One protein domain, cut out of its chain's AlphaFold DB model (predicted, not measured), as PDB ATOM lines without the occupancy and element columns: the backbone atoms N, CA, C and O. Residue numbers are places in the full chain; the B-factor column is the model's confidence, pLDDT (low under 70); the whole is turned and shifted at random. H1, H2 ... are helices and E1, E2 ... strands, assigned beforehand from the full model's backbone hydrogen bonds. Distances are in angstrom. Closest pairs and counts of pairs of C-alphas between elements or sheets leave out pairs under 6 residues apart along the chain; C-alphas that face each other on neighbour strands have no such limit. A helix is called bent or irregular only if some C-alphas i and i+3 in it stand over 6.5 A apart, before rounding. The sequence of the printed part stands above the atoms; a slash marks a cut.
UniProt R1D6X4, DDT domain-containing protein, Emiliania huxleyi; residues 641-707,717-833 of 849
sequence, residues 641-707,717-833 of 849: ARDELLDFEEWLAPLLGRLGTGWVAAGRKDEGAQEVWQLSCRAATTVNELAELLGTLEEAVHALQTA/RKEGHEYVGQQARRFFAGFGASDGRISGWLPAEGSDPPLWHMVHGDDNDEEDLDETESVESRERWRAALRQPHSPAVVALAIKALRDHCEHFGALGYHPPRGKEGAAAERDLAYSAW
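This is residues 641 to 707 and 717 to 833 of the 849 residues of the protein "DDT domain-containing protein" of Emiliania huxleyi (UniProt R1D6X4). The model has two lobes joined by a tight link: a bundle of the four helices H1, H2, H3 and H5, and a strongly curled antiparallel sheet, part of a barrel in form, with H4 packed on it mainly at E1. H6 hangs on a long link at the far side of the bundle from the sheet, where residues 816 to 822 stick out. The printed part has 184 residues, with six helices and four strands in the order H1 H2 H3 E1 E2 E3 E4 H4 H5 H6; the class is mixed and the sheet runs E1 E2 E3 E4. It is elongated, 65 by 42 by 33 A, yet only just compact, close to loose, with a radius of gyration of the C-alphas of 18.9 A.

H1, residues 641 to 658, spans 26.5 A from C-alpha 641 at (154.152, 162.553, 274.255); it has a kink of 34 degrees near residue 652 and is only just irregular, C-alphas 651 and 654 being 6.9 A apart. H2 is residues 673 to 683, and H3 is 687 to 702, 22.6 A. E1, residues 727 to 732, starts at C-alpha 727, (171.771, 145.492, 280.454). E2, 736 to 746, spans 26.7 A and bends by 75 degrees at residue 743; E3 is 755 to 760 and E4 is 766 to 770. H4 is 771 to 785, 21.6 A, H5 is 791 to 807, 24.8 A, and H6, 820 to 831, ends at C-alpha 831, (143.988, 151.356, 279.839).

H1 touches H2, a helical hairpin at a shallow tilt of 5 degrees, with C-alphas Arg 642 and Cys 681 closest at 6.5 A. H3 touches H5 at a shallow tilt of 12 degrees, the same way, with C-alphas Val 687 and Pro 791 closest at 5.6 A. The strands form a meander, each the antiparallel neighbour of the one before. N 730 and O 738 of E1 and E2 are 2.9 A apart, N 743 and O 757 of E2 and E3 2.7 A, and N 758 and O 767 of E3 and E4 2.8 A, within hydrogen-bond range. H4 is on the sheet, with C-alphas Ala 728 and Arg 778 at 4.2 A the closest of E1 and H4. H4 and H5 are apart. H5 and H6 are close but not clearly touching, with C-alphas Lys 799 and Tyr 830 closest at 7.6 A. Every O i to N i+4 pair is within range in H2, H3, H4 and H5, but 12 of 14 in H1 and 6 of 8 in H6.

The two C-alphas farthest apart, Ser 751 and Gly 818, are 65.8 A apart. Residues 708 to 716 are not printed, with 16.5 A between C-alphas 707 and 717. The links H1 to H2 and H5 to H6 are long. Mean pLDDT of the printed part is 76.6; residues 666 to 671, 706 to 707 and 782 to 833 are under 70.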
ATOM      1  N   ALA A 641     153.197 163.456 273.606       86.25
ATOM      2  CA  ALA A 641     154.152 162.553 274.255       86.25
ATOM      3  C   ALA A 641     155.224 163.319 275.056       86.25
ATOM      4  O   ALA A 641     155.632 162.886 276.128       86.25
ATOM      5  N   ARG A 642     155.653 164.475 274.536       94.62
ATOM      6  CA  ARG A 642     156.590 165.385 275.203       94.62
ATOM      7  C   ARG A 642     155.998 165.986 276.476       94.62
ATOM      8  O   ARG A 642     156.665 165.984 277.504       94.62
ATOM      9  N   ASP A 643     154.763 166.477 276.400       89.88
ATOM     10  CA  ASP A 643     154.076 167.082 277.544       89.88
ATOM     11  C   ASP A 643     153.870 166.055 278.671       89.88
ATOM     12  O   ASP A 643     154.152 166.351 279.827       89.88
ATOM     13  N   GLU A 644     153.487 164.814 278.345       87.88
ATOM     14  CA  GLU A 644     153.349 163.744 279.350       87.88
ATOM     15  C   GLU A 644     154.687 163.333 279.984       87.88
ATOM     16  O   GLU A 644     154.738 163.058 281.182       87.88
ATOM     17  N   LEU A 645     155.780 163.300 279.211       92.38
ATOM     18  CA  LEU A 645     157.104 162.970 279.743       92.38
ATOM     19  C   LEU A 645     157.611 164.059 280.711       92.38
ATOM     20  O   LEU A 645     158.185 163.734 281.749       92.38
ATOM     21  N   LEU A 646     157.341 165.335 280.411       94.62
ATOM     22  CA  LEU A 646     157.622 166.462 281.307       94.62
ATOM     23  C   LEU A 646     156.764 166.417 282.580       94.62
ATOM     24  O   LEU A 646     157.309 166.563 283.671       94.62
ATOM     25  N   ASP A 647     155.456 166.174 282.452       88.81
ATOM     26  CA  ASP A 647     154.542 166.044 283.596       88.81
ATOM     27  C   ASP A 647     154.968 164.879 284.517       88.81
ATOM     28  O   ASP A 647     154.871 164.970 285.744       88.81
ATOM     29  N   PHE A 648     155.455 163.774 283.938       90.12
ATOM     30  CA  PHE A 648     155.933 162.616 284.694       90.12
ATOM     31  C   PHE A 648     157.225 162.905 285.464       90.12
ATOM     32  O   PHE A 648     157.342 162.531 286.633       90.12
ATOM     33  N   GLU A 649     158.181 163.598 284.846       94.62
ATOM     34  CA  GLU A 649     159.415 163.996 285.522       94.62
ATOM     35  C   GLU A 649     159.164 165.027 286.625       94.62
ATOM     36  O   GLU A 649     159.685 164.853 287.727       94.62
ATOM     37  N   GLU A 650     158.315 166.036 286.385       92.31
ATOM     38  CA  GLU A 650     157.937 167.034 287.400       92.31
ATOM     39  C   GLU A 650     157.386 166.350 288.659       92.31
ATOM     40  O   GLU A 650     157.653 166.765 289.791       92.31
ATOM     41  N   TRP A 651     156.652 165.257 288.464       87.50
ATOM     42  CA  TRP A 651     156.106 164.459 289.546       87.50
ATOM     43  C   TRP A 651     157.148 163.580 290.259       87.50
ATOM     44  O   TRP A 651     157.113 163.474 291.488       87.50
ATOM     45  N   LEU A 652     158.092 162.971 289.529       88.38
ATOM     46  CA  LEU A 652     159.150 162.128 290.104       88.38
ATOM     47  C   LEU A 652     160.248 162.931 290.813       88.38
ATOM     48  O   LEU A 652     160.818 162.461 291.802       88.38
ATOM     49  N   ALA A 653     160.547 164.141 290.346       89.62
ATOM     50  CA  ALA A 653     161.692 164.921 290.801       89.62
ATOM     51  C   ALA A 653     161.778 165.111 292.332       89.62
ATOM     52  O   ALA A 653     162.852 164.881 292.893       89.62
ATOM     53  N   PRO A 654     160.694 165.433 293.071       84.44
ATOM     54  CA  PRO A 654     160.755 165.544 294.530       84.44
ATOM     55  C   PRO A 654     161.076 164.217 295.232       84.44
ATOM     56  O   PRO A 654     161.632 164.215 296.332       84.44
ATOM     57  N   LEU A 655     160.701 163.077 294.646       84.56
ATOM     58  CA  LEU A 655     161.026 161.750 295.174       84.56
ATOM     59  C   LEU A 655     162.509 161.439 294.947       84.56
ATOM     60  O   LEU A 655     163.219 161.129 295.903       84.56
ATOM     61  N   LEU A 656     162.980 161.614 293.710       85.38
ATOM     62  CA  LEU A 656     164.377 161.411 293.320       85.38
ATOM     63  C   LEU A 656     165.325 162.311 294.129       85.38
ATOM     64  O   LEU A 656     166.346 161.854 294.643       85.38
ATOM     65  N   GLY A 657     164.938 163.574 294.337       83.94
ATOM     66  CA  GLY A 657     165.666 164.519 295.182       83.94
ATOM     67  C   GLY A 657     165.738 164.089 296.651       83.94
ATOM     68  O   GLY A 657     166.811 164.142 297.249       83.94
ATOM     69  N   ARG A 658     164.627 163.612 297.236       82.88
ATOM     70  CA  ARG A 658     164.598 163.115 298.630       82.88
ATOM     71  C   ARG A 658     165.463 161.878 298.839       82.88
ATOM     72  O   ARG A 658     166.017 161.710 299.920       82.88
ATOM     73  N   LEU A 659     165.563 161.028 297.822       82.75
ATOM     74  CA  LEU A 659     166.319 159.782 297.881       82.75
ATOM     75  C   LEU A 659     167.786 159.940 297.443       82.75
ATOM     76  O   LEU A 659     168.539 158.972 297.454       82.75
ATOM     77  N   GLY A 660     168.216 161.162 297.113       84.12
ATOM     78  CA  GLY A 660     169.627 161.492 296.932       84.12
ATOM     79  C   GLY A 660     170.240 161.035 295.608       84.12
ATOM     80  O   GLY A 660     171.463 160.961 295.521       84.12
ATOM     81  N   THR A 661     169.443 160.789 294.562       82.62
ATOM     82  CA  THR A 661     169.945 160.332 293.245       82.62
ATOM     83  C   THR A 661     170.799 161.365 292.505       82.62
ATOM     84  O   THR A 661     171.330 161.085 291.436       82.62
ATOM     85  N   GLY A 662     170.902 162.590 293.028       81.94
ATOM     86  CA  GLY A 662     171.532 163.715 292.340       81.94
ATOM     87  C   GLY A 662     170.682 164.310 291.211       81.94
ATOM     88  O   GLY A 662     171.089 165.325 290.654       81.94
ATOM     89  N   TRP A 663     169.500 163.741 290.919       87.75
ATOM     90  CA  TRP A 663     168.579 164.221 289.878       87.75
ATOM     91  C   TRP A 663     168.157 165.675 290.112       87.75
ATOM     92  O   TRP A 663     168.268 166.521 289.227       87.75
ATOM     93  N   VAL A 664     167.771 165.981 291.355       81.81
ATOM     94  CA  VAL A 664     167.539 167.344 291.839       81.81
ATOM     95  C   VAL A 664     168.745 167.747 292.680       81.81
ATOM     96  O   VAL A 664     168.815 167.457 293.877       81.81
ATOM     97  N   ALA A 665     169.741 168.376 292.059       71.00
ATOM     98  CA  ALA A 665     170.894 168.896 292.782       71.00
ATOM     99  C   ALA A 665     170.462 170.098 293.643       71.00
ATOM    100  O   ALA A 665     170.441 171.239 293.189       71.00
ATOM    101  N   ALA A 666     170.119 169.854 294.907       49.75
ATOM    102  CA  ALA A 666     169.841 170.917 295.867       49.75
ATOM    103  C   ALA A 666     171.124 171.732 296.142       49.75
ATOM    104  O   ALA A 666     171.926 171.384 297.006       49.75
ATOM    105  N   GLY A 667     171.340 172.815 295.387       50.88
ATOM    106  CA  GLY A 667     172.314 173.863 295.715       50.88
ATOM    107  C   GLY A 667     173.757 173.688 295.220       50.88
ATOM    108  O   GLY A 667     174.637 174.379 295.735       50.88
ATOM    109  N   ARG A 668     174.039 172.824 294.232       49.91
ATOM    110  CA  ARG A 668     175.347 172.829 293.534       49.91
ATOM    111  C   ARG A 668     175.299 173.744 292.304       49.91
ATOM    112  O   ARG A 668     174.260 173.873 291.675       49.91
ATOM    113  N   LYS A 669     176.423 174.409 292.006       52.47
ATOM    114  CA  LYS A 669     176.581 175.367 290.889       52.47
ATOM    115  C   LYS A 669     176.701 174.708 289.511       52.47
ATOM    116  O   LYS A 669     176.703 175.426 288.516       52.47
ATOM    117  N   ASP A 670     176.815 173.388 289.470       50.94
ATOM    118  CA  ASP A 670     176.856 172.627 288.232       50.94
ATOM    119  C   ASP A 670     175.398 172.386 287.823       50.94
ATOM    120  O   ASP A 670     174.632 171.818 288.603       50.94
ATOM    121  N   GLU A 671     175.009 172.932 286.670       54.34
ATOM    122  CA  GLU A 671     173.646 172.945 286.122       54.34
ATOM    123  C   GLU A 671     172.922 171.612 286.379       54.34
ATOM    124  O   GLU A 671     173.412 170.540 286.019       54.34
ATOM    125  N   GLY A 672     171.782 171.673 287.078       72.94
ATOM    126  CA  GLY A 672     171.084 170.485 287.560       72.94
ATOM    127  C   GLY A 672     170.711 169.563 286.403       72.94
ATOM    128  O   GLY A 672     170.087 170.006 285.440       72.94
ATOM    129  N   ALA A 673     171.059 168.278 286.508       81.50
ATOM    130  CA  ALA A 673     170.747 167.263 285.498       81.50
ATOM    131  C   ALA A 673     169.263 167.292 285.080       81.50
ATOM    132  O   ALA A 673     168.954 167.158 283.898       81.50
ATOM    133  N   GLN A 674     168.365 167.582 286.028       90.88
ATOM    134  CA  GLN A 674     166.950 167.850 285.783       90.88
ATOM    135  C   GLN A 674     166.693 168.993 284.781       90.88
ATOM    136  O   GLN A 674     165.904 168.823 283.857       90.88
ATOM    137  N   GLU A 675     167.316 170.162 284.938       91.06
ATOM    138  CA  GLU A 675     167.049 171.322 284.072       91.06
ATOM    139  C   GLU A 675     167.532 171.064 282.641       91.06
ATOM    140  O   GLU A 675     166.814 171.353 281.677       91.06
ATOM    141  N   VAL A 676     168.711 170.449 282.498       91.38
ATOM    142  CA  VAL A 676     169.269 170.029 281.202       91.38
ATOM    143  C   VAL A 676     168.363 168.992 280.537       91.38
ATOM    144  O   VAL A 676     168.080 169.086 279.338       91.38
ATOM    145  N   TRP A 677     167.852 168.038 281.315       94.75
ATOM    146  CA  TRP A 677     166.919 167.026 280.836       94.75
ATOM    147  C   TRP A 677     165.584 167.638 280.388       94.75
ATOM    148  O   TRP A 677     165.126 167.370 279.278       94.75
ATOM    149  N   GLN A 678     164.991 168.536 281.182       95.69
ATOM    150  CA  GLN A 678     163.734 169.213 280.841       95.69
ATOM    151  C   GLN A 678     163.873 170.082 279.584       95.69
ATOM    152  O   GLN A 678     162.977 170.098 278.736       95.69
ATOM    153  N   LEU A 679     164.993 170.799 279.438       94.81
ATOM    154  CA  LEU A 679     165.315 171.565 278.230       94.81
ATOM    155  C   LEU A 679     165.429 170.651 277.007       94.81
ATOM    156  O   LEU A 679     164.842 170.953 275.966       94.81
ATOM    157  N   SER A 680     166.113 169.516 277.153       95.12
ATOM    158  CA  SER A 680     166.264 168.515 276.092       95.12
ATOM    159  C   SER A 680     164.916 167.905 275.701       95.12
ATOM    160  O   SER A 680     164.608 167.796 274.516       95.12
ATOM    161  N   CYS A 681     164.052 167.617 276.679       95.75
ATOM    162  CA  CYS A 681     162.699 167.119 276.441       95.75
ATOM    163  C   CYS A 681     161.848 168.143 275.687       95.75
ATOM    164  O   CYS A 681     161.233 167.818 274.673       95.75
ATOM    165  N   ARG A 682     161.893 169.421 276.089       96.31
ATOM    166  CA  ARG A 682     161.201 170.515 275.381       96.31
ATOM    167  C   ARG A 682     161.690 170.692 273.943       96.31
ATOM    168  O   ARG A 682     160.874 171.006 273.070       96.31
ATOM    169  N   ALA A 683     162.987 170.496 273.708       95.31
ATOM    170  CA  ALA A 683     163.631 170.637 272.408       95.31
ATOM    171  C   ALA A 683     163.441 169.423 271.482       95.31
ATOM    172  O   ALA A 683     163.584 169.585 270.273       95.31
ATOM    173  N   ALA A 684     163.081 168.250 272.014       96.06
ATOM    174  CA  ALA A 684     162.984 167.006 271.254       96.06
ATOM    175  C   ALA A 684     161.967 167.100 270.102       96.06
ATOM    176  O   ALA A 684     160.753 167.133 270.310       96.06
ATOM    177  N   THR A 685     162.448 167.133 268.863       95.69
ATOM    178  CA  THR A 685     161.653 167.215 267.627       95.69
ATOM    179  C   THR A 685     161.358 165.857 267.006       95.69
ATOM    180  O   THR A 685     160.569 165.777 266.061       95.69
ATOM    181  N   THR A 686     161.932 164.786 267.554       93.31
ATOM    182  CA  THR A 686     161.689 163.418 267.101       93.31
ATOM    183  C   THR A 686     161.314 162.486 268.250       93.31
ATOM    184  O   THR A 686     161.504 162.778 269.426       93.31
ATOM    185  N   VAL A 687     160.750 161.335 267.896       87.12
ATOM    186  CA  VAL A 687     160.350 160.299 268.857       87.12
ATOM    187  C   VAL A 687     161.559 159.635 269.511       87.12
ATOM    188  O   VAL A 687     161.501 159.310 270.691       87.12
ATOM    189  N   ASN A 688     162.647 159.449 268.760       86.62
ATOM    190  CA  ASN A 688     163.859 158.813 269.274       86.62
ATOM    191  C   ASN A 688     164.522 159.676 270.357       86.62
ATOM    192  O   ASN A 688     164.919 159.143 271.383       86.62
ATOM    193  N   GLU A 689     164.542 161.002 270.184       92.81
ATOM    194  CA  GLU A 689     165.041 161.936 271.205       92.81
ATOM    195  C   GLU A 689     164.236 161.834 272.515       92.81
ATOM    196  O   GLU A 689     164.811 161.839 273.600       92.81
ATOM    197  N   LEU A 690     162.906 161.675 272.439       92.94
ATOM    198  CA  LEU A 690     162.079 161.440 273.633       92.94
ATOM    199  C   LEU A 690     162.338 160.067 274.273       92.94
ATOM    200  O   LEU A 690     162.273 159.954 275.495       92.94
ATOM    201  N   ALA A 691     162.626 159.035 273.476       86.06
ATOM    202  CA  ALA A 691     162.938 157.697 273.978       86.06
ATOM    203  C   ALA A 691     164.261 157.671 274.760       86.06
ATOM    204  O   ALA A 691     164.325 157.081 275.835       86.06
ATOM    205  N   GLU A 692     165.294 158.351 274.255       89.12
ATOM    206  CA  GLU A 692     166.577 158.498 274.955       89.12
ATOM    207  C   GLU A 692     166.397 159.219 276.299       89.12
ATOM    208  O   GLU A 692     166.906 158.773 277.328       89.12
ATOM    209  N   LEU A 693     165.596 160.289 276.318       93.94
ATOM    210  CA  LEU A 693     165.296 161.031 277.544       93.94
ATOM    211  C   LEU A 693     164.495 160.203 278.551       93.94
ATOM    212  O   LEU A 693     164.788 160.255 279.743       93.94
ATOM    213  N   LEU A 694     163.538 159.392 278.100       93.25
ATOM    214  CA  LEU A 694     162.846 158.449 278.977       93.25
ATOM    215  C   LEU A 694     163.822 157.464 279.638       93.25
ATOM    216  O   LEU A 694     163.746 157.271 280.849       93.25
ATOM    217  N   GLY A 695     164.770 156.911 278.874       87.38
ATOM    218  CA  GLY A 695     165.786 155.998 279.407       87.38
ATOM    219  C   GLY A 695     166.632 156.631 280.517       87.38
ATOM    220  O   GLY A 695     166.855 156.015 281.555       87.38
ATOM    221  N   THR A 696     167.032 157.898 280.364       91.31
ATOM    222  CA  THR A 696     167.794 158.598 281.421       91.31
ATOM    223  C   THR A 696     166.993 158.813 282.714       91.31
ATOM    224  O   THR A 696     167.560 158.748 283.804       91.31
ATOM    225  N   LEU A 697     165.675 159.034 282.619       89.31
ATOM    226  CA  LEU A 697     164.795 159.152 283.788       89.31
ATOM    227  C   LEU A 697     164.589 157.789 284.475       89.31
ATOM    228  O   LEU A 697     164.571 157.708 285.703       89.31
ATOM    229  N   GLU A 698     164.482 156.712 283.694       88.12
ATOM    230  CA  GLU A 698     164.374 155.330 284.179       88.12
ATOM    231  C   GLU A 698     165.614 154.881 284.962       88.12
ATOM    232  O   GLU A 698     165.493 154.319 286.051       88.12
ATOM    233  N   GLU A 699     166.814 155.192 284.466       83.38
ATOM    234  CA  GLU A 699     168.070 154.909 285.173       83.38
ATOM    235  C   GLU A 699     168.119 155.578 286.556       83.38
ATOM    236  O   GLU A 699     168.551 154.955 287.532       83.38
ATOM    237  N   ALA A 700     167.617 156.813 286.665       84.44
ATOM    238  CA  ALA A 700     167.552 157.537 287.932       84.44
ATOM    239  C   ALA A 700     166.592 156.885 288.942       84.44
ATOM    240  O   ALA A 700     166.868 156.895 290.142       84.44
ATOM    241  N   VAL A 701     165.488 156.299 288.473       83.06
ATOM    242  CA  VAL A 701     164.550 155.542 289.316       83.06
ATOM    243  C   VAL A 701     165.146 154.197 289.728       83.06
ATOM    244  O   VAL A 701     165.070 153.821 290.897       83.06
ATOM    245  N   HIS A 702     165.782 153.477 288.804       76.56
ATOM    246  CA  HIS A 702     166.394 152.178 289.090       76.56
ATOM    247  C   HIS A 702     167.493 152.250 290.150       76.56
ATOM    248  O   HIS A 702     167.616 151.332 290.961       76.56
ATOM    249  N   ALA A 703     168.256 153.347 290.197       78.06
ATOM    250  CA  ALA A 703     169.277 153.567 291.223       78.06
ATOM    251  C   ALA A 703     168.728 153.522 292.669       78.06
ATOM    252  O   ALA A 703     169.504 153.412 293.616       78.06
ATOM    253  N   LEU A 704     167.404 153.596 292.848       75.50
ATOM    254  CA  LEU A 704     166.722 153.608 294.145       75.50
ATOM    255  C   LEU A 704     166.180 152.251 294.593       75.50
ATOM    256  O   LEU A 704     165.724 152.118 295.729       75.50
ATOM    257  N   GLN A 705     166.193 151.247 293.723       77.88
ATOM    258  CA  GLN A 705     165.610 149.945 294.018       77.88
ATOM    259  C   GLN A 705     166.671 149.009 294.617       77.88
ATOM    260  O   GLN A 705     167.504 148.451 293.907       77.88
ATOM    261  N   THR A 706     166.629 148.797 295.935       49.62
ATOM    262  CA  THR A 706     167.387 147.733 296.623       49.62
ATOM    263  C   THR A 706     166.427 146.706 297.213       49.62
ATOM    264  O   THR A 706     165.763 146.990 298.208       49.62
ATOM    265  N   ALA A 707     166.366 145.505 296.636       40.81
ATOM    266  CA  ALA A 707     165.642 144.378 297.222       40.81
ATOM    267  C   ALA A 707     166.593 143.476 298.028       40.81
ATOM    268  O   ALA A 707     167.701 143.164 297.586       40.81
ATOM    269  N   ARG A 717     180.132 137.923 292.838       93.25
ATOM    270  CA  ARG A 717     180.797 139.196 293.067       93.25
ATOM    271  C   ARG A 717     179.922 140.268 292.431       93.25
ATOM    272  O   ARG A 717     179.702 140.261 291.224       93.25
ATOM    273  N   LYS A 718     179.405 141.180 293.251       94.31
ATOM    274  CA  LYS A 718     178.591 142.317 292.789       94.31
ATOM    275  C   LYS A 718     179.437 143.485 292.270       94.31
ATOM    276  O   LYS A 718     178.902 144.453 291.751       94.31
ATOM    277  N   GLU A 719     180.757 143.394 292.412       88.81
ATOM    278  CA  GLU A 719     181.716 144.436 292.052       88.81
ATOM    279  C   GLU A 719     182.954 143.818 291.378       88.81
ATOM    280  O   GLU A 719     183.194 142.607 291.452       88.81
ATOM    281  N   GLY A 720     183.753 144.651 290.710       87.69
ATOM    282  CA  GLY A 720     185.061 144.268 290.162       87.69
ATOM    283  C   GLY A 720     185.078 143.792 288.706       87.69
ATOM    284  O   GLY A 720     186.166 143.645 288.159       87.69
ATOM    285  N   HIS A 721     183.923 143.611 288.059       94.44
ATOM    286  CA  HIS A 721     183.843 143.366 286.615       94.44
ATOM    287  C   HIS A 721     182.973 144.424 285.945       94.44
ATOM    288  O   HIS A 721     181.872 144.708 286.410       94.44
ATOM    289  N   GLU A 722     183.443 144.979 284.829       95.56
ATOM    290  CA  GLU A 722     182.780 146.089 284.128       95.56
ATOM    291  C   GLU A 722     181.366 145.752 283.628       95.56
ATOM    292  O   GLU A 722     180.575 146.652 283.365       95.56
ATOM    293  N   TYR A 723     181.030 144.466 283.501       95.75
ATOM    294  CA  TYR A 723     179.720 144.017 283.010       95.75
ATOM    295  C   TYR A 723     178.643 144.021 284.093       95.75
ATOM    296  O   TYR A 723     177.467 144.072 283.744       95.75
ATOM    297  N   VAL A 724     179.011 144.001 285.378       96.00
ATOM    298  CA  VAL A 724     178.018 144.054 286.455       96.00
ATOM    299  C   VAL A 724     177.305 145.405 286.423       96.00
ATOM    300  O   VAL A 724     177.932 146.456 286.323       96.00
ATOM    301  N   GLY A 725     175.976 145.366 286.461       93.06
ATOM    302  CA  GLY A 725     175.095 146.517 286.307       93.06
ATOM    303  C   GLY A 725     174.675 146.806 284.864       93.06
ATOM    304  O   GLY A 725     173.746 147.593 284.679       93.06
ATOM    305  N   GLN A 726     175.280 146.172 283.852       94.62
ATOM    306  CA  GLN A 726     174.915 146.393 282.448       94.62
ATOM    307  C   GLN A 726     173.676 145.589 282.031       94.62
ATOM    308  O   GLN A 726     173.441 144.482 282.514       94.62
ATOM    309  N   GLN A 727     172.903 146.155 281.103       94.25
ATOM    310  CA  GLN A 727     171.771 145.492 280.454       94.25
ATOM    311  C   GLN A 727     172.258 144.511 279.377       94.25
ATOM    312  O   GLN A 727     173.185 144.816 278.619       94.25
ATOM    313  N   ALA A 728     171.609 143.357 279.293       93.19
ATOM    314  CA  ALA A 728     171.890 142.268 278.374       93.19
ATOM    315  C   ALA A 728     170.576 141.729 277.783       93.19
ATOM    316  O   ALA A 728     169.519 141.821 278.400       93.19
ATOM    317  N   ARG A 729     170.643 141.172 276.569       92.88
ATOM    318  CA  ARG A 729     169.519 140.548 275.864       92.88
ATOM    319  C   ARG A 729     169.875 139.125 275.459       92.88
ATOM    320  O   ARG A 729     170.672 138.938 274.535       92.88
ATOM    321  N   ARG A 730     169.241 138.136 276.083       91.56
ATOM    322  CA  ARG A 730     169.398 136.721 275.727       91.56
ATOM    323  C   ARG A 730     168.312 136.300 274.743       91.56
ATOM    324  O   ARG A 730     167.194 136.799 274.799       91.56
ATOM    325  N   PHE A 731     168.631 135.390 273.828       86.81
ATOM    326  CA  PHE A 731     167.648 134.797 272.921       86.81
ATOM    327  C   PHE A 731     167.415 133.340 273.294       86.81
ATOM    328  O   PHE A 731     168.335 132.527 273.255       86.81
ATOM    329  N   PHE A 732     166.165 133.011 273.586       84.94
ATOM    330  CA  PHE A 732     165.723 131.654 273.837       84.94
ATOM    331  C   PHE A 732     165.155 131.059 272.553       84.94
ATOM    332  O   PHE A 732     164.249 131.620 271.920       84.94
ATOM    333  N   ALA A 733     165.673 129.895 272.162       77.69
ATOM    334  CA  ALA A 733     165.150 129.158 271.023       77.69
ATOM    335  C   ALA A 733     163.663 128.832 271.255       77.69
ATOM    336  O   ALA A 733     163.315 128.049 272.131       77.69
ATOM    337  N   GLY A 734     162.778 129.461 270.476       79.69
ATOM    338  CA  GLY A 734     161.328 129.250 270.547       79.69
ATOM    339  C   GLY A 734     160.547 130.210 271.452       79.69
ATOM    340  O   GLY A 734     159.333 130.299 271.279       79.69
ATOM    341  N   PHE A 735     161.204 130.973 272.333       79.25
ATOM    342  CA  PHE A 735     160.532 131.885 273.280       79.25
ATOM    343  C   PHE A 735     160.822 133.372 273.027       79.25
ATOM    344  O   PHE A 735     160.143 134.231 273.578       79.25
ATOM    345  N   GLY A 736     161.749 133.686 272.118       87.00
ATOM    346  CA  GLY A 736     162.064 135.063 271.735       87.00
ATOM    347  C   GLY A 736     163.266 135.615 272.492       87.00
ATOM    348  O   GLY A 736     164.126 134.858 272.936       87.00
ATOM    349  N   ALA A 737     163.372 136.938 272.562       89.12
ATOM    350  CA  ALA A 737     164.418 137.604 273.327       89.12
ATOM    351  C   ALA A 737     163.897 137.948 274.720       89.12
ATOM    352  O   ALA A 737     162.756 138.394 274.826       89.12
ATOM    353  N   SER A 738     164.737 137.799 275.739       90.69
ATOM    354  CA  SER A 738     164.479 138.334 277.069       90.69
ATOM    355  C   SER A 738     165.595 139.281 277.488       90.69
ATOM    356  O   SER A 738     166.781 139.024 277.251       90.69
ATOM    357  N   ASP A 739     165.186 140.390 278.087       93.56
ATOM    358  CA  ASP A 739     166.054 141.465 278.543       93.56
ATOM    359  C   ASP A 739     166.264 141.355 280.049       93.56
ATOM    360  O   ASP A 739     165.378 140.948 280.797       93.56
ATOM    361  N   GLY A 740     167.458 141.704 280.506       95.19
ATOM    362  CA  GLY A 740     167.817 141.580 281.910       95.19
ATOM    363  C   GLY A 740     169.129 142.269 282.233       95.19
ATOM    364  O   GLY A 740     169.858 142.724 281.353       95.19
ATOM    365  N   ARG A 741     169.446 142.349 283.523       96.50
ATOM    366  CA  ARG A 741     170.634 143.032 284.036       96.50
ATOM    367  C   ARG A 741     171.621 142.024 284.599       96.50
ATOM    368  O   ARG A 741     171.244 141.166 285.393       96.50
ATOM    369  N   ILE A 742     172.898 142.176 284.261       97.00
ATOM    370  CA  ILE A 742     173.970 141.408 284.895       97.00
ATOM    371  C   ILE A 742     174.106 141.870 286.354       97.00
ATOM    372  O   ILE A 742     174.568 142.980 286.615       97.00
ATOM    373  N   SER A 743     173.677 141.054 287.311       96.06
ATOM    374  CA  SER A 743     173.616 141.381 288.743       96.06
ATOM    375  C   SER A 743     174.838 140.899 289.536       96.06
ATOM    376  O   SER A 743     175.071 141.365 290.655       96.06
ATOM    377  N   GLY A 744     175.664 140.023 288.956       96.31
ATOM    378  CA  GLY A 744     176.931 139.596 289.546       96.31
ATOM    379  C   GLY A 744     177.781 138.751 288.601       96.31
ATOM    380  O   GLY A 744     177.362 138.433 287.491       96.31
ATOM    381  N   TRP A 745     178.997 138.412 289.025       97.69
ATOM    382  CA  TRP A 745     179.908 137.562 288.253       97.69
ATOM    383  C   TRP A 745     180.741 136.639 289.150       97.69
ATOM    384  O   TRP A 745     180.927 136.906 290.340       97.69
ATOM    385  N   LEU A 746     181.254 135.554 288.581       96.50
ATOM    386  CA  LEU A 746     182.224 134.650 289.191       96.50
ATOM    387  C   LEU A 746     183.455 134.560 288.283       96.50
ATOM    388  O   LEU A 746     183.301 134.436 287.067       96.50
ATOM    389  N   PRO A 747     184.678 134.633 288.842       95.38
ATOM    390  CA  PRO A 747     185.880 134.366 288.063       95.38
ATOM    391  C   PRO A 747     185.913 132.903 287.618       95.38
ATOM    392  O   PRO A 747     185.260 132.057 288.224       95.38
ATOM    393  N   ALA A 748     186.720 132.612 286.600       94.12
ATOM    394  CA  ALA A 748     187.007 131.238 286.208       94.12
ATOM    395  C   ALA A 748     187.543 130.436 287.407       94.12
ATOM    396  O   ALA A 748     188.425 130.915 288.130       94.12
ATOM    397  N   GLU A 749     187.039 129.218 287.596       89.62
ATOM    398  CA  GLU A 749     187.485 128.303 288.646       89.62
ATOM    399  C   GLU A 749     187.821 126.941 288.027       89.62
ATOM    400  O   GLU A 749     186.963 126.209 287.541       89.62
ATOM    401  N   GLY A 750     189.111 126.597 288.003       91.75
ATOM    402  CA  GLY A 750     189.580 125.358 287.384       91.75
ATOM    403  C   GLY A 750     189.347 125.333 285.870       91.75
ATOM    404  O   GLY A 750     189.936 126.128 285.139       91.75
ATOM    405  N   SER A 751     188.544 124.373 285.403       89.25
ATOM    406  CA  SER A 751     188.148 124.238 283.995       89.25
ATOM    407  C   SER A 751     186.906 125.045 283.629       89.25
ATOM    408  O   SER A 751     186.574 125.119 282.445       89.25
ATOM    409  N   ASP A 752     186.215 125.611 284.617       89.12
ATOM    410  CA  ASP A 752     184.958 126.304 284.389       89.12
ATOM    411  C   ASP A 752     185.243 127.757 283.971       89.12
ATOM    412  O   ASP A 752     186.007 128.457 284.652       89.12
ATOM    413  N   PRO A 753     184.679 128.222 282.838       93.00
ATOM    414  CA  PRO A 753     184.848 129.597 282.385       93.00
ATOM    415  C   PRO A 753     184.214 130.576 283.388       93.00
ATOM    416  O   PRO A 753     183.379 130.177 284.204       93.00
ATOM    417  N   PRO A 754     184.589 131.866 283.350       95.81
ATOM    418  CA  PRO A 754     183.914 132.863 284.171       95.81
ATOM    419  C   PRO A 754     182.415 132.904 283.834       95.81
ATOM    420  O   PRO A 754     182.018 132.664 282.691       95.81
ATOM    421  N   LEU A 755     181.591 133.200 284.839       96.94
ATOM    422  CA  LEU A 755     180.132 133.239 284.717       96.94
ATOM    423  C   LEU A 755     179.593 134.606 285.131       96.94
ATOM    424  O   LEU A 755     180.074 135.219 286.084       96.94
ATOM    425  N   TRP A 756     178.547 135.059 284.456       97.69
ATOM    426  CA  TRP A 756     177.805 136.278 284.735       97.69
ATOM    427  C   TRP A 756     176.364 135.920 285.040       97.69
ATOM    428  O   TRP A 756     175.713 135.220 284.279       97.69
ATOM    429  N   HIS A 757     175.861 136.438 286.144       97.12
ATOM    430  CA  HIS A 757     174.497 136.215 286.582       97.12
ATOM    431  C   HIS A 757     173.607 137.324 286.027       97.12
ATOM    432  O   HIS A 757     173.785 138.490 286.381       97.12
ATOM    433  N   MET A 758     172.694 136.979 285.128       96.62
ATOM    434  CA  MET A 758     171.697 137.852 284.519       96.62
ATOM    435  C   MET A 758     170.357 137.667 285.234       96.62
ATOM    436  O   MET A 758     169.935 136.545 285.472       96.62
ATOM    437  N   VAL A 759     169.679 138.765 285.570       96.12
ATOM    438  CA  VAL A 759     168.329 138.741 286.154       96.12
ATOM    439  C   VAL A 759     167.376 139.448 285.204       96.12
ATOM    440  O   VAL A 759     167.616 140.606 284.842       96.12
ATOM    441  N   HIS A 760     166.325 138.750 284.786       91.12
ATOM    442  CA  HIS A 760     165.306 139.242 283.864       91.12
ATOM    443  C   HIS A 760     164.346 140.213 284.563       91.12
ATOM    444  O   HIS A 760     163.970 140.028 285.719       91.12
ATOM    445  N   GLY A 761     164.015 141.322 283.896       79.88
ATOM    446  CA  GLY A 761     163.306 142.441 284.533       79.88
ATOM    447  C   GLY A 761     161.796 142.237 284.701       79.88
ATOM    448  O   GLY A 761     161.177 142.911 285.524       79.88
ATOM    449  N   ASP A 762     161.197 141.349 283.913       80.44
ATOM    450  CA  ASP A 762     159.754 141.134 283.812       80.44
ATOM    451  C   ASP A 762     159.223 140.032 284.737       80.44
ATOM    452  O   ASP A 762     158.096 140.144 285.227       80.44
ATOM    453  N   ASP A 763     160.028 139.013 285.027       80.88
ATOM    454  CA  ASP A 763     159.652 137.873 285.872       80.88
ATOM    455  C   ASP A 763     160.657 137.558 286.994       80.88
ATOM    456  O   ASP A 763     160.386 136.693 287.830       80.88
ATOM    457  N   ASN A 764     161.764 138.309 287.071       83.06
ATOM    458  CA  ASN A 764     162.865 138.079 288.007       83.06
ATOM    459  C   ASN A 764     163.478 136.673 287.860       83.06
ATOM    460  O   ASN A 764     164.020 136.138 288.833       83.06
ATOM    461  N   ASP A 765     163.386 136.082 286.664       89.31
ATOM    462  CA  ASP A 765     164.076 134.840 286.340       89.31
ATOM    463  C   ASP A 765     165.593 135.069 286.286       89.31
ATOM    464  O   ASP A 765     166.075 136.160 285.953       89.31
ATOM    465  N   GLU A 766     166.352 134.052 286.674       93.81
ATOM    466  CA  GLU A 766     167.797 134.136 286.872       93.81
ATOM    467  C   GLU A 766     168.526 133.210 285.898       93.81
ATOM    468  O   GLU A 766     168.265 132.012 285.843       93.81
ATOM    469  N   GLU A 767     169.493 133.757 285.166       93.56
ATOM    470  CA  GLU A 767     170.248 133.033 284.150       93.56
ATOM    471  C   GLU A 767     171.754 133.217 284.333       93.56
ATOM    472  O   GLU A 767     172.241 134.322 284.573       93.56
ATOM    473  N   ASP A 768     172.510 132.135 284.169       95.81
ATOM    474  CA  ASP A 768     173.971 132.166 284.191       95.81
ATOM    475  C   ASP A 768     174.487 132.202 282.742       95.81
ATOM    476  O   ASP A 768     174.151 131.338 281.930       95.81
ATOM    477  N   LEU A 769     175.292 133.213 282.416       95.56
ATOM    478  CA  LEU A 769     175.918 133.422 281.110       95.56
ATOM    479  C   LEU A 769     177.420 133.188 281.207       95.56
ATOM    480  O   LEU A 769     178.053 133.683 282.140       95.56
ATOM    481  N   ASP A 770     178.023 132.531 280.224       95.38
ATOM    482  CA  ASP A 770     179.481 132.568 280.074       95.38
ATOM    483  C   ASP A 770     179.977 133.910 279.486       95.38
ATOM    484  O   ASP A 770     179.202 134.833 279.207       95.38
ATOM    485  N   GLU A 771     181.293 134.061 279.315       93.94
ATOM    486  CA  GLU A 771     181.901 135.311 278.827       93.94
ATOM    487  C   GLU A 771     181.430 135.682 277.427       93.94
ATOM    488  O   GLU A 771     181.133 136.848 277.146       93.94
ATOM    489  N   THR A 772     181.325 134.678 276.561       92.00
ATOM    490  CA  THR A 772     180.939 134.866 275.166       92.00
ATOM    491  C   THR A 772     179.463 135.238 275.095       92.00
ATOM    492  O   THR A 772     179.101 136.208 274.427       92.00
ATOM    493  N   GLU A 773     178.616 134.530 275.845       91.56
ATOM    494  CA  GLU A 773     177.184 134.811 275.955       91.56
ATOM    495  C   GLU A 773     176.907 136.194 276.564       91.56
ATOM    496  O   GLU A 773     176.008 136.903 276.103       91.56
ATOM    497  N   SER A 774     177.684 136.614 277.567       88.12
ATOM    498  CA  SER A 774     177.551 137.920 278.225       88.12
ATOM    499  C   SER A 774     177.901 139.075 277.282       88.12
ATOM    500  O   SER A 774     177.163 140.066 277.191       88.12
ATOM    501  N   VAL A 775     178.988 138.942 276.512       88.94
ATOM    502  CA  VAL A 775     179.358 139.914 275.469       88.94
ATOM    503  C   VAL A 775     178.280 139.985 274.392       88.94
ATOM    504  O   VAL A 775     177.769 141.072 274.107       88.94
ATOM    505  N   GLU A 776     177.880 138.837 273.844       88.69
ATOM    506  CA  GLU A 776     176.901 138.767 272.760       88.69
ATOM    507  C   GLU A 776     175.545 139.354 273.182       88.69
ATOM    508  O   GLU A 776     174.930 140.143 272.455       88.69
ATOM    509  N   SER A 777     175.086 139.024 274.391       81.56
ATOM    510  CA  SER A 777     173.806 139.498 274.916       81.56
ATOM    511  C   SER A 777     173.793 141.018 275.103       81.56
ATOM    512  O   SER A 777     172.805 141.686 274.783       81.56
ATOM    513  N   ARG A 778     174.902 141.611 275.555       88.56
ATOM    514  CA  ARG A 778     175.043 143.072 275.688       88.56
ATOM    515  C   ARG A 778     175.087 143.780 274.337       88.56
ATOM    516  O   ARG A 778     174.480 144.840 274.171       88.56
ATOM    517  N   GLU A 779     175.780 143.216 273.351       83.31
ATOM    518  CA  GLU A 779     175.808 143.772 271.993       83.31
ATOM    519  C   GLU A 779     174.428 143.750 271.337       83.31
ATOM    520  O   GLU A 779     174.010 144.745 270.738       83.31
ATOM    521  N   ARG A 780     173.684 142.657 271.516       80.25
ATOM    522  CA  ARG A 780     172.305 142.514 271.039       80.25
ATOM    523  C   ARG A 780     171.357 143.512 271.686       80.25
ATOM    524  O   ARG A 780     170.549 144.114 270.980       80.25
ATOM    525  N   TRP A 781     171.478 143.729 272.994       73.25
ATOM    526  CA  TRP A 781     170.715 144.762 273.690       73.25
ATOM    527  C   TRP A 781     171.001 146.154 273.106       73.25
ATOM    528  O   TRP A 781     170.088 146.865 272.688       73.25
ATOM    529  N   ARG A 782     172.282 146.517 272.951       69.94
ATOM    530  CA  ARG A 782     172.675 147.794 272.326       69.94
ATOM    531  C   ARG A 782     172.182 147.919 270.883       69.94
ATOM    532  O   ARG A 782     171.826 149.013 270.458       69.94
ATOM    533  N   ALA A 783     172.174 146.833 270.115       69.81
ATOM    534  CA  ALA A 783     171.656 146.826 268.749       69.81
ATOM    535  C   ALA A 783     170.134 147.022 268.707       69.81
ATOM    536  O   ALA A 783     169.638 147.716 267.821       69.81
ATOM    537  N   ALA A 784     169.404 146.458 269.670       63.50
ATOM    538  CA  ALA A 784     167.964 146.636 269.799       63.50
ATOM    539  C   ALA A 784     167.575 148.079 270.129       63.50
ATOM    540  O   ALA A 784     166.657 148.607 269.507       63.50
ATOM    541  N   LEU A 785     168.315 148.729 271.033       56.81
ATOM    542  CA  LEU A 785     168.115 150.142 271.377       56.81
ATOM    543  C   LEU A 785     168.396 151.101 270.210       56.81
ATOM    544  O   LEU A 785     167.885 152.213 270.181       56.81
ATOM    545  N   ARG A 786     169.211 150.689 269.232       64.06
ATOM    546  CA  ARG A 786     169.515 151.495 268.037       64.06
ATOM    547  C   ARG A 786     168.466 151.356 266.929       64.06
ATOM    548  O   ARG A 786     168.618 151.981 265.879       64.06
ATOM    549  N   GLN A 787     167.434 150.528 267.109       66.25
ATOM    550  CA  GLN A 787     166.371 150.391 266.115       66.25
ATOM    551  C   GLN A 787     165.380 151.564 266.217       66.25
ATOM    552  O   GLN A 787     165.054 152.002 267.313       66.25
ATOM    553  N   PRO A 788     164.871 152.093 265.091       46.28
ATOM    554  CA  PRO A 788     163.936 153.213 265.116       46.28
ATOM    555  C   PRO A 788     162.614 152.815 265.785       46.28
ATOM    556  O   PRO A 788     161.936 151.882 265.347       46.28
ATOM    557  N   HIS A 789     162.225 153.554 266.825       62.69
ATOM    558  CA  HIS A 789     160.997 153.306 267.576       62.69
ATOM    559  C   HIS A 789     159.851 154.195 267.079       62.69
ATOM    560  O   HIS A 789     160.037 155.339 266.662       62.69
ATOM    561  N   SER A 790     158.625 153.668 267.119       60.38
ATOM    562  CA  SER A 790     157.424 154.461 266.823       60.38
ATOM    563  C   SER A 790     156.940 155.206 268.080       60.38
ATOM    564  O   SER A 790     157.159 154.714 269.189       60.38
ATOM    565  N   PRO A 791     156.229 156.345 267.949       49.53
ATOM    566  CA  PRO A 791     155.746 157.107 269.109       49.53
ATOM    567  C   PRO A 791     154.847 156.290 270.048       49.53
ATOM    568  O   PRO A 791     154.842 156.513 271.254       49.53
ATOM    569  N   ALA A 792     154.132 155.298 269.512       51.81
ATOM    570  CA  ALA A 792     153.305 154.386 270.297       51.81
ATOM    571  C   ALA A 792     154.133 153.437 271.183       51.81
ATOM    572  O   ALA A 792     153.705 153.108 272.285       51.81
ATOM    573  N   VAL A 793     155.316 153.016 270.722       59.91
ATOM    574  CA  VAL A 793     156.220 152.139 271.488       59.91
ATOM    575  C   VAL A 793     156.822 152.901 272.666       59.91
ATOM    576  O   VAL A 793     156.850 152.381 273.776       59.91
ATOM    577  N   VAL A 794     157.210 154.162 272.450       55.94
ATOM    578  CA  VAL A 794     157.717 155.037 273.519       55.94
ATOM    579  C   VAL A 794     156.627 155.315 274.555       55.94
ATOM    580  O   VAL A 794     156.864 155.158 275.746       55.94
ATOM    581  N   ALA A 795     155.400 155.630 274.125       54.94
ATOM    582  CA  ALA A 795     154.276 155.819 275.044       54.94
ATOM    583  C   ALA A 795     153.969 154.555 275.875       54.94
ATOM    584  O   ALA A 795     153.636 154.656 277.055       54.94
ATOM    585  N   LEU A 796     154.092 153.359 275.293       55.44
ATOM    586  CA  LEU A 796     153.891 152.105 276.023       55.44
ATOM    587  C   LEU A 796     154.981 151.879 277.085       55.44
ATOM    588  O   LEU A 796     154.660 151.476 278.200       55.44
ATOM    589  N   ALA A 797     156.238 152.196 276.761       57.47
ATOM    590  CA  ALA A 797     157.360 152.106 277.694       57.47
ATOM    591  C   ALA A 797     157.191 153.055 278.899       57.47
ATOM    592  O   ALA A 797     157.362 152.623 280.035       57.47
ATOM    593  N   ILE A 798     156.740 154.301 278.673       57.88
ATOM    594  CA  ILE A 798     156.436 155.271 279.751       57.88
ATOM    595  C   ILE A 798     155.424 154.687 280.744       57.88
ATOM    596  O   ILE A 798     155.578 154.813 281.958       57.88
ATOM    597  N   LYS A 799     154.382 154.023 280.232       62.72
ATOM    598  CA  LYS A 799     153.349 153.411 281.072       62.72
ATOM    599  C   LYS A 799     153.882 152.236 281.881       62.72
ATOM    600  O   LYS A 799     153.603 152.152 283.071       62.72
ATOM    601  N   ALA A 800     154.630 151.342 281.237       53.50
ATOM    602  CA  ALA A 800     155.197 150.166 281.890       53.50
ATOM    603  C   ALA A 800     156.117 150.570 283.052       53.50
ATOM    604  O   ALA A 800     156.030 149.995 284.135       53.50
ATOM    605  N   LEU A 801     156.918 151.622 282.863       52.53
ATOM    606  CA  LEU A 801     157.766 152.176 283.913       52.53
ATOM    607  C   LEU A 801     156.952 152.763 285.080       52.53
ATOM    608  O   LEU A 801     157.297 152.534 286.239       52.53
ATOM    609  N   ARG A 802     155.853 153.483 284.802       58.34
ATOM    610  CA  ARG A 802     154.948 154.002 285.847       58.34
ATOM    611  C   ARG A 802     154.345 152.866 286.676       58.34
ATOM    612  O   ARG A 802     154.453 152.901 287.900       58.34
ATOM    613  N   ASP A 803     153.785 151.857 286.011       52.59
ATOM    614  CA  ASP A 803     153.189 150.683 286.661       52.59
ATOM    615  C   ASP A 803     154.231 149.955 287.543       52.59
ATOM    616  O   ASP A 803     153.936 149.546 288.667       52.59
ATOM    617  N   HIS A 804     155.478 149.843 287.066       48.31
ATOM    618  CA  HIS A 804     156.594 149.246 287.805       48.31
ATOM    619  C   HIS A 804     156.957 150.054 289.066       48.31
ATOM    620  O   HIS A 804     157.080 149.489 290.151       48.31
ATOM    621  N   CYS A 805     157.061 151.386 288.976       49.66
ATOM    622  CA  CYS A 805     157.311 152.245 290.144       49.66
ATOM    623  C   CYS A 805     156.237 152.073 291.233       49.66
ATOM    624  O   CYS A 805     156.540 152.070 292.429       49.66
ATOM    625  N   GLU A 806     154.981 151.928 290.806       56.78
ATOM    626  CA  GLU A 806     153.803 151.746 291.660       56.78
ATOM    627  C   GLU A 806     153.868 150.405 292.396       56.78
ATOM    628  O   GLU A 806     153.674 150.343 293.611       56.78
ATOM    629  N   HIS A 807     154.223 149.346 291.664       43.59
ATOM    630  CA  HIS A 807     154.312 147.986 292.179       43.59
ATOM    631  C   HIS A 807     155.379 147.821 293.273       43.59
ATOM    632  O   HIS A 807     155.139 147.145 294.272       43.59
ATOM    633  N   PHE A 808     156.532 148.479 293.130       47.56
ATOM    634  CA  PHE A 808     157.640 148.385 294.090       47.56
ATOM    635  C   PHE A 808     157.536 149.369 295.266       47.56
ATOM    636  O   PHE A 808     158.502 149.570 296.002       47.56
ATOM    637  N   GLY A 809     156.371 149.993 295.469       41.91
ATOM    638  CA  GLY A 809     156.110 150.840 296.635       41.91
ATOM    639  C   GLY A 809     156.924 152.136 296.674       41.91
ATOM    640  O   GLY A 809     156.886 152.848 297.677       41.91
ATOM    641  N   ALA A 810     157.621 152.485 295.585       48.19
ATOM    642  CA  ALA A 810     158.278 153.783 295.439       48.19
ATOM    643  C   ALA A 810     157.245 154.929 295.419       48.19
ATOM    644  O   ALA A 810     157.563 156.074 295.745       48.19
ATOM    645  N   LEU A 811     155.990 154.608 295.082       48.84
ATOM    646  CA  LEU A 811     154.872 155.539 294.962       48.84
ATOM    647  C   LEU A 811     153.983 155.522 296.213       48.84
ATOM    648  O   LEU A 811     152.833 155.099 296.199       48.84
ATOM    649  N   GLY A 812     154.516 156.001 297.335       52.94
ATOM    650  CA  GLY A 812     153.718 156.231 298.538       52.94
ATOM    651  C   GLY A 812     153.001 157.585 298.521       52.94
ATOM    652  O   GLY A 812     153.506 158.502 299.163       52.94
ATOM    653  N   TYR A 813     151.844 157.741 297.849       41.59
ATOM    654  CA  TYR A 813     150.875 158.805 298.203       41.59
ATOM    655  C   TYR A 813     149.451 158.667 297.611       41.59
ATOM    656  O   TYR A 813     149.272 158.352 296.439       41.59
ATOM    657  N   HIS A 814     148.440 159.025 298.422       39.94
ATOM    658  CA  HIS A 814     147.040 159.293 298.050       39.94
ATOM    659  C   HIS A 814     146.877 160.739 297.545       39.94
ATOM    660  O   HIS A 814     147.287 161.646 298.260       39.94
ATOM    661  N   PRO A 815     146.235 161.022 296.398       35.47
ATOM    662  CA  PRO A 815     146.202 162.371 295.830       35.47
ATOM    663  C   PRO A 815     145.542 163.417 296.760       35.47
ATOM    664  O   PRO A 815     144.598 163.097 297.487       35.47
ATOM    665  N   PRO A 816     145.976 164.696 296.726       34.16
ATOM    666  CA  PRO A 816     145.290 165.766 297.438       34.16
ATOM    667  C   PRO A 816     143.901 166.000 296.826       34.16
ATOM    668  O   PRO A 816     143.768 166.163 295.609       34.16
ATOM    669  N   ARG A 817     142.872 166.075 297.681       41.62
ATOM    670  CA  ARG A 817     141.496 166.450 297.307       41.62
ATOM    671  C   ARG A 817     141.502 167.772 296.532       41.62
ATOM    672  O   ARG A 817     141.809 168.819 297.097       41.62
ATOM    673  N   GLY A 818     141.166 167.717 295.242       43.88
ATOM    674  CA  GLY A 818     140.992 168.908 294.398       43.88
ATOM    675  C   GLY A 818     141.401 168.770 292.928       43.88
ATOM    676  O   GLY A 818     141.085 169.659 292.140       43.88
ATOM    677  N   LYS A 819     142.073 167.682 292.524       42.59
ATOM    678  CA  LYS A 819     142.467 167.427 291.118       42.59
ATOM    679  C   LYS A 819     142.071 166.031 290.609       42.59
ATOM    680  O   LYS A 819     142.751 165.463 289.762       42.59
ATOM    681  N   GLU A 820     140.957 165.489 291.099       45.00
ATOM    682  CA  GLU A 820     140.476 164.145 290.729       45.00
ATOM    683  C   GLU A 820     140.101 164.011 289.240       45.00
ATOM    684  O   GLU A 820     140.147 162.911 288.705       45.00
ATOM    685  N   GLY A 821     139.800 165.108 288.532       46.06
ATOM    686  CA  GLY A 821     139.381 165.052 287.124       46.06
ATOM    687  C   GLY A 821     140.502 164.719 286.133       46.06
ATOM    688  O   GLY A 821     140.344 163.829 285.308       46.06
ATOM    689  N   ALA A 822     141.650 165.398 286.229       47.19
ATOM    690  CA  ALA A 822     142.687 165.326 285.194       47.19
ATOM    691  C   ALA A 822     143.590 164.086 285.312       47.19
ATOM    692  O   ALA A 822     144.040 163.562 284.299       47.19
ATOM    693  N   ALA A 823     143.842 163.601 286.533       43.75
ATOM    694  CA  ALA A 823     144.619 162.379 286.754       43.75
ATOM    695  C   ALA A 823     143.792 161.121 286.424       43.75
ATOM    696  O   ALA A 823     144.276 160.238 285.722       43.75
ATOM    697  N   ALA A 824     142.506 161.092 286.805       46.56
ATOM    698  CA  ALA A 824     141.608 159.990 286.457       46.56
ATOM    699  C   ALA A 824     141.280 159.942 284.954       46.56
ATOM    700  O   ALA A 824     141.124 158.851 284.414       46.56
ATOM    701  N   GLU A 825     141.212 161.089 284.256       41.28
ATOM    702  CA  GLU A 825     141.075 161.138 282.787       41.28
ATOM    703  C   GLU A 825     142.294 160.554 282.054       41.28
ATOM    704  O   GLU A 825     142.127 159.908 281.016       41.28
ATOM    705  N   ARG A 826     143.509 160.739 282.589       46.25
ATOM    706  CA  ARG A 826     144.756 160.240 281.980       46.25
ATOM    707  C   ARG A 826     144.990 158.755 282.247       46.25
ATOM    708  O   ARG A 826     145.325 158.025 281.312       46.25
ATOM    709  N   ASP A 827     144.718 158.278 283.460       43.28
ATOM    710  CA  ASP A 827     144.794 156.845 283.780       43.28
ATOM    711  C   ASP A 827     143.737 156.031 283.004       43.28
ATOM    712  O   ASP A 827     144.004 154.908 282.558       43.28
ATOM    713  N   LEU A 828     142.560 156.617 282.722       42.09
ATOM    714  CA  LEU A 828     141.556 156.008 281.838       42.09
ATOM    715  C   LEU A 828     142.039 155.913 280.380       42.09
ATOM    716  O   LEU A 828     141.780 154.904 279.720       42.09
ATOM    717  N   ALA A 829     142.744 156.936 279.880       39.78
ATOM    718  CA  ALA A 829     143.224 157.015 278.496       39.78
ATOM    719  C   ALA A 829     144.245 155.915 278.159       39.78
ATOM    720  O   ALA A 829     144.274 155.412 277.032       39.78
ATOM    721  N   TYR A 830     145.036 155.496 279.147       41.00
ATOM    722  CA  TYR A 830     146.082 154.494 278.969       41.00
ATOM    723  C   TYR A 830     145.579 153.042 278.990       41.00
ATOM    724  O   TYR A 830     146.118 152.192 278.279       41.00
ATOM    725  N   SER A 831     144.515 152.732 279.740       41.22
ATOM    726  CA  SER A 831     143.988 151.356 279.839       41.22
ATOM    727  C   SER A 831     143.318 150.828 278.554       41.22
ATOM    728  O   SER A 831     143.232 149.616 278.355       41.22
ATOM    729  N   ALA A 832     142.908 151.709 277.633       38.53
ATOM    730  CA  ALA A 832     142.222 151.336 276.390       38.53
ATOM    731  C   ALA A 832     143.141 150.704 275.320       38.53
ATOM    732  O   ALA A 832     142.647 150.125 274.350       38.53
ATOM    733  N   TRP A 833     144.467 150.787 275.488       38.97
ATOM    734  CA  TRP A 833     145.457 150.278 274.526       38.97
ATOM    735  C   TRP A 833     146.046 148.906 274.877       38.97
ATOM    736  O   TRP A 833     146.729 148.311 274.048       38.97
TER     737      TRP A 833